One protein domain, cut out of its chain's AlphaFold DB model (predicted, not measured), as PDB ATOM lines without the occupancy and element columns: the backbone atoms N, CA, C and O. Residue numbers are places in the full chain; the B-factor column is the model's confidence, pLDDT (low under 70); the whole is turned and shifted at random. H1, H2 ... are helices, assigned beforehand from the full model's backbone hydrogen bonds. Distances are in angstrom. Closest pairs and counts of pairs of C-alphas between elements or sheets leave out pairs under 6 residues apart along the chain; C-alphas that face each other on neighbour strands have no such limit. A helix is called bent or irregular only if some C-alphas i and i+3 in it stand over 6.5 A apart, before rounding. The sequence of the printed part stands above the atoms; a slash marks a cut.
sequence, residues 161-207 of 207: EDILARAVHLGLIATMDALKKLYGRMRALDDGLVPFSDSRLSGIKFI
ATOM      1  N   GLU A 161     144.802 167.102 109.900       94.62
ATOM      2  CA  GLU A 161     144.331 168.487 109.875       94.62
ATOM      3  C   GLU A 161     144.992 169.366 110.960       94.62
ATOM      4  O   GLU A 161     145.144 170.563 110.741       94.62
ATOM      5  N   ASP A 162     145.417 168.814 112.108       95.88
ATOM      6  CA  ASP A 162     146.113 169.584 113.162       95.88
ATOM      7  C   ASP A 162     147.510 169.930 112.668       95.88
ATOM      8  O   ASP A 162     147.980 171.052 112.857       95.88
ATOM      9  N   ILE A 163     148.159 168.971 111.999       96.69
ATOM     10  CA  ILE A 163     149.486 169.149 111.410       96.69
ATOM     11  C   ILE A 163     149.446 170.244 110.350       96.69
ATOM     12  O   ILE A 163     150.255 171.168 110.390       96.69
ATOM     13  N   LEU A 164     148.475 170.186 109.437       97.12
ATOM     14  CA  LEU A 164     148.313 171.193 108.391       97.12
ATOM     15  C   LEU A 164     147.943 172.563 108.965       97.12
ATOM     16  O   LEU A 164     148.509 173.574 108.551       97.12
ATOM     17  N   ALA A 165     147.057 172.614 109.961       96.81
ATOM     18  CA  ALA A 165     146.729 173.863 110.633       96.81
ATOM     19  C   ALA A 165     147.958 174.459 111.330       96.81
ATOM     20  O   ALA A 165     148.207 175.663 111.251       96.81
ATOM     21  N   ARG A 166     148.766 173.628 111.992       96.31
ATOM     22  CA  ARG A 166     150.001 174.067 112.638       96.31
ATOM     23  C   ARG A 166     151.037 174.534 111.619       96.31
ATOM     24  O   ARG A 166     151.676 175.550 111.861       96.31
ATOM     25  N   ALA A 167     151.159 173.855 110.483       97.12
ATOM     26  CA  ALA A 167     152.030 174.255 109.382       97.12
ATOM     27  C   ALA A 167     151.683 175.649 108.838       97.12
ATOM     28  O   ALA A 167     152.589 176.446 108.602       97.12
ATOM     29  N   VAL A 168     150.393 175.978 108.708       97.19
ATOM     30  CA  VAL A 168     149.940 177.336 108.350       97.19
ATOM     31  C   VAL A 168     150.386 178.354 109.400       97.19
ATOM     32  O   VAL A 168     151.013 179.350 109.057       97.19
ATOM     33  N   HIS A 169     150.142 178.085 110.687       95.06
ATOM     34  CA  HIS A 169     150.555 178.991 111.770       95.06
ATOM     35  C   HIS A 169     152.077 179.173 111.873       95.06
ATOM     36  O   HIS A 169     152.538 180.186 112.390       95.06
ATOM     37  N   LEU A 170     152.858 178.190 111.421       94.88
ATOM     38  CA  LEU A 170     154.318 178.257 111.360       94.88
ATOM     39  C   LEU A 170     154.837 178.913 110.067       94.88
ATOM     40  O   LEU A 170     156.048 179.027 109.899       94.88
ATOM     41  N   GLY A 171     153.956 179.320 109.149       95.75
ATOM     42  CA  GLY A 171     154.336 179.888 107.853       95.75
ATOM     43  C   GLY A 171     154.903 178.870 106.856       95.75
ATOM     44  O   GLY A 171     155.405 179.261 105.806       95.75
ATOM     45  N   LEU A 172     154.813 177.567 107.147       96.50
ATOM     46  CA  LEU A 172     155.283 176.491 106.260       96.50
ATOM     47  C   LEU A 172     154.349 176.287 105.059       96.50
ATOM     48  O   LEU A 172     154.757 175.784 104.014       96.50
ATOM     49  N   ILE A 173     153.085 176.694 105.202       96.88
ATOM     50  CA  ILE A 173     152.112 176.773 104.114       96.88
ATOM     51  C   ILE A 173     151.673 178.228 104.010       96.88
ATOM     52  O   ILE A 173     150.980 178.735 104.888       96.88
ATOM     53  N   ALA A 174     152.083 178.894 102.934       94.88
ATOM     54  CA  ALA A 174     151.942 180.343 102.807       94.88
ATOM     55  C   ALA A 174     150.553 180.809 102.343       94.88
ATOM     56  O   ALA A 174     150.195 181.962 102.558       94.88
ATOM     57  N   THR A 175     149.774 179.954 101.668       96.44
ATOM     58  CA  THR A 175     148.498 180.370 101.064       96.44
ATOM     59  C   THR A 175     147.407 179.312 101.167       96.44
ATOM     60  O   THR A 175     147.672 178.107 101.216       96.44
ATOM     61  N   MET A 176     146.153 179.774 101.123       96.25
ATOM     62  CA  MET A 176     144.970 178.910 101.081       96.25
ATOM     63  C   MET A 176     144.981 177.985  99.857       96.25
ATOM     64  O   MET A 176     144.604 176.820  99.955       96.25
ATOM     65  N   ASP A 177     145.468 178.462  98.711       96.62
ATOM     66  CA  ASP A 177     145.572 177.642  97.501       96.62
ATOM     67  C   ASP A 177     146.619 176.536  97.642       96.62
ATOM     68  O   ASP A 177     146.384 175.406  97.205       96.62
ATOM     69  N   ALA A 178     147.761 176.827  98.277       96.81
ATOM     70  CA  ALA A 178     148.762 175.812  98.588       96.81
ATOM     71  C   ALA A 178     148.196 174.760  99.552       96.81
ATOM     72  O   ALA A 178     148.356 173.563  99.309       96.81
ATOM     73  N   LEU A 179     147.465 175.195 100.585       97.44
ATOM     74  CA  LEU A 179     146.802 174.311 101.543       97.44
ATOM     75  C   LEU A 179     145.767 173.402 100.868       97.44
ATOM     76  O   LEU A 179     145.807 172.189 101.058       97.44
ATOM     77  N   LYS A 180     144.880 173.960 100.034       96.50
ATOM     78  CA  LYS A 180     143.867 173.198  99.285       96.50
ATOM     79  C   LYS A 180     144.495 172.167  98.354       96.50
ATOM     80  O   LYS A 180     144.048 171.024  98.322       96.50
ATOM     81  N   LYS A 181     145.541 172.550  97.611       96.62
ATOM     82  CA  LYS A 181     146.271 171.632  96.720       96.62
ATOM     83  C   LYS A 181     146.921 170.495  97.500       96.62
ATOM     84  O   LYS A 181     146.833 169.343  97.083       96.62
ATOM     85  N   LEU A 182     147.560 170.810  98.624       96.75
ATOM     86  CA  LEU A 182     148.189 169.823  99.492       96.75
ATOM     87  C   LEU A 182     147.157 168.853 100.081       96.75
ATOM     88  O   LEU A 182     147.297 167.644  99.912       96.75
ATOM     89  N   TYR A 183     146.094 169.379 100.691       95.50
ATOM     90  CA  TYR A 183     145.012 168.578 101.261       95.50
ATOM     91  C   TYR A 183     144.335 167.699 100.202       95.50
ATOM     92  O   TYR A 183     144.089 166.523 100.439       95.50
ATOM     93  N   GLY A 184     144.101 168.230  98.998       95.19
ATOM     94  CA  GLY A 184     143.537 167.463  97.886       95.19
ATOM     95  C   GLY A 184     144.407 166.272  97.477       95.19
ATOM     96  O   GLY A 184     143.881 165.190  97.226       95.19
ATOM     97  N   ARG A 185     145.739 166.435  97.467       95.50
ATOM     98  CA  ARG A 185     146.676 165.326  97.219       95.50
ATOM     99  C   ARG A 185     146.628 164.280  98.329       95.50
ATOM    100  O   ARG A 185     146.670 163.100  98.012       95.50
ATOM    101  N   MET A 186     146.521 164.703  99.590       94.12
ATOM    102  CA  MET A 186     146.401 163.780 100.724       94.12
ATOM    103  C   MET A 186     145.099 162.983 100.671       94.12
ATOM    104  O   MET A 186     145.095 161.767 100.825       94.12
ATOM    105  N   ARG A 187     143.987 163.665 100.391       91.69
ATOM    106  CA  ARG A 187     142.664 163.049 100.282       91.69
ATOM    107  C   ARG A 187     142.559 162.076  99.108       91.69
ATOM    108  O   ARG A 187     141.851 161.088  99.200       91.69
ATOM    109  N   ALA A 188     143.278 162.312  98.012       91.00
ATOM    110  CA  ALA A 188     143.332 161.357  96.901       91.00
ATOM    111  C   ALA A 188     143.961 160.000  97.287       91.00
ATOM    112  O   ALA A 188     143.794 159.019  96.559       91.00
ATOM    113  N   LEU A 189     144.692 159.943  98.404       87.38
ATOM    114  CA  LEU A 189     145.281 158.720  98.947       87.38
ATOM    115  C   LEU A 189     144.479 158.119 100.106       87.38
ATOM    116  O   LEU A 189     144.698 156.958 100.446       87.38
ATOM    117  N   ASP A 190     143.588 158.900 100.711       80.00
ATOM    118  CA  ASP A 190     142.919 158.578 101.964       80.00
ATOM    119  C   ASP A 190     141.448 159.001 101.912       80.00
ATOM    120  O   ASP A 190     141.104 160.179 102.058       80.00
ATOM    121  N   ASP A 191     140.581 158.009 101.716       69.12
ATOM    122  CA  ASP A 191     139.130 158.195 101.671       69.12
ATOM    123  C   ASP A 191     138.539 158.585 103.040       69.12
ATOM    124  O   ASP A 191     137.382 159.005 103.109       69.12
ATOM    125  N   GLY A 192     139.318 158.483 104.125       74.19
ATOM    126  CA  GLY A 192     138.942 158.923 105.468       74.19
ATOM    127  C   GLY A 192     138.966 160.444 105.652       74.19
ATOM    128  O   GLY A 192     138.361 160.956 106.596       74.19
ATOM    129  N   LEU A 193     139.610 161.191 104.748       83.50
ATOM    130  CA  LEU A 193     139.613 162.652 104.789       83.50
ATOM    131  C   LEU A 193     138.329 163.233 104.170       83.50
ATOM    132  O   LEU A 193     137.964 162.975 103.016       83.50
ATOM    133  N   VAL A 194     137.651 164.085 104.940       88.38
ATOM    134  CA  VAL A 194     136.439 164.795 104.501       88.38
ATOM    135  C   VAL A 194     136.740 165.762 103.344       88.38
ATOM    136  O   VAL A 194     137.897 166.087 103.075       88.38
ATOM    137  N   PRO A 195     135.741 166.225 102.577       91.31
ATOM    138  CA  PRO A 195     135.955 167.311 101.625       91.31
ATOM    139  C   PRO A 195     136.579 168.539 102.302       91.31
ATOM    140  O   PRO A 195     136.270 168.853 103.448       91.31
ATOM    141  N   PHE A 196     137.433 169.282 101.585       92.12
ATOM    142  CA  PHE A 196     138.117 170.447 102.168       92.12
ATOM    143  C   PHE A 196     137.136 171.472 102.760       92.12
ATOM    144  O   PHE A 196     137.434 172.052 103.799       92.12
ATOM    145  N   SER A 197     135.975 171.672 102.124       91.75
ATOM    146  CA  SER A 197     134.901 172.551 102.612       91.75
ATOM    147  C   SER A 197     134.406 172.181 104.007       91.75
ATOM    148  O   SER A 197     134.048 173.069 104.774       91.75
ATOM    149  N   ASP A 198     134.433 170.890 104.324       91.38
ATOM    150  CA  ASP A 198     133.875 170.320 105.548       91.38
ATOM    151  C   ASP A 198     134.975 170.090 106.596       91.38
ATOM    152  O   ASP A 198     134.698 169.867 107.773       91.38
ATOM    153  N   SER A 199     136.240 170.180 106.175       90.75
ATOM    154  CA  SER A 199     137.396 170.166 107.063       90.75
ATOM    155  C   SER A 199     137.483 171.466 107.862       90.75
ATOM    156  O   SER A 199     137.096 172.546 107.397       90.75
ATOM    157  N   ARG A 200     138.120 171.413 109.035       89.62
ATOM    158  CA  ARG A 200     138.373 172.630 109.831       89.62
ATOM    159  C   ARG A 200     139.374 173.591 109.185       89.62
ATOM    160  O   ARG A 200     139.522 174.724 109.634       89.62
ATOM    161  N   LEU A 201     140.086 173.133 108.155       93.62
ATOM    162  CA  LEU A 201     141.064 173.926 107.416       93.62
ATOM    163  C   LEU A 201     140.395 174.970 106.516       93.62
ATOM    164  O   LEU A 201     141.036 175.957 106.166       93.62
ATOM    165  N   SER A 202     139.116 174.796 106.169       91.94
ATOM    166  CA  SER A 202     138.376 175.722 105.299       91.94
ATOM    167  C   SER A 202     138.318 177.155 105.837       91.94
ATOM    168  O   SER A 202     138.369 178.103 105.054       91.94
ATOM    169  N   GLY A 203     138.251 177.312 107.161       89.69
ATOM    170  CA  GLY A 203     138.167 178.601 107.852       89.69
ATOM    171  C   GLY A 203     139.482 179.097 108.459       89.69
ATOM    172  O   GLY A 203     139.459 180.066 109.220       89.69
ATOM    173  N   ILE A 204     140.617 178.438 108.190       93.44
ATOM    174  CA  ILE A 204     141.888 178.821 108.814       93.44
ATOM    175  C   ILE A 204     142.376 180.182 108.308       93.44
ATOM    176  O   ILE A 204     142.296 180.495 107.118       93.44
ATOM    177  N   LYS A 205     142.904 180.996 109.227       90.25
ATOM    178  CA  LYS A 205     143.522 182.284 108.905       90.25
ATOM    179  C   LYS A 205     145.022 182.108 108.706       90.25
ATOM    180  O   LYS A 205     145.683 181.454 109.508       90.25
ATOM    181  N   PHE A 206     145.529 182.723 107.648       90.06
ATOM    182  CA  PHE A 206     146.958 182.870 107.404       90.06
ATOM    183  C   PHE A 206     147.432 184.124 108.140       90.06
ATOM    184  O   PHE A 206     146.691 185.109 108.201       90.06
ATOM    185  N   ILE A 207     148.608 184.033 108.758       74.94
ATOM    186  CA  ILE A 207     149.261 185.138 109.473       74.94
ATOM    187  C   ILE A 207     150.088 185.944 108.478       74.94
ATOM    188  O   ILE A 207     150.742 185.302 107.624       74.94
TER     189      ILE A 207
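Overview. This is residues 161 to 207 of the 207 residues of an uncharacterized protein of Corynebacterium phocae (UniProt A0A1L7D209). Two helices, H1 and the longer H2, run opposite ways nearly side by side; a long loop, residues 188 to 199, then folds back to the short H3, which packs on H1. The 47 printed residues hold three named helices, in the order H1, H2, H3, and no named strand: all helix. The whole is compact, radius of gyration of the C-alphas 10.0 A, with an elongated outline of 29 by 17 by 16 A.

Arrangement. Start with H1, residues 161 to 169. It is close to but not clearly touching H2, residues 176 to 187: the closest C-alphas, Leu 164 and Leu 179, are 7.7 A apart, at a shallow tilt of 23 degrees, opposite ways. H1 touches H3, residues 200 to 203; the closest C-alphas, Ala 165 and Leu 201, are 6.5 A apart. H2 and H3 are near each other, their closest C-alphas 8.2 A apart. In H1 and H2 every O i to N i+4 pair is within hydrogen-bond range; H3 is too short for one, and its one O i to N i+3 pair is not within range.

Along the chain. Find C-alpha 161 at (144.331, 168.487, 109.875); H1 runs 12.4 A from there. H2 runs 16.0 A from C-alpha 176 at (144.970, 178.910, 101.081). H3, 6.3 A long, ends at C-alpha 203, (138.167, 178.601, 107.852); it is neither bent nor irregular, but only just: C-alphas 200 and 203 are 6.3 A apart.

Size, cuts and confidence. The C-alphas farthest apart, Asp 191 and Ile 207, are 29.8 A apart. The printed part has no cut; the link from H1 to H2 is short, that from H2 to H3 long. Residue 191 is under pLDDT 70.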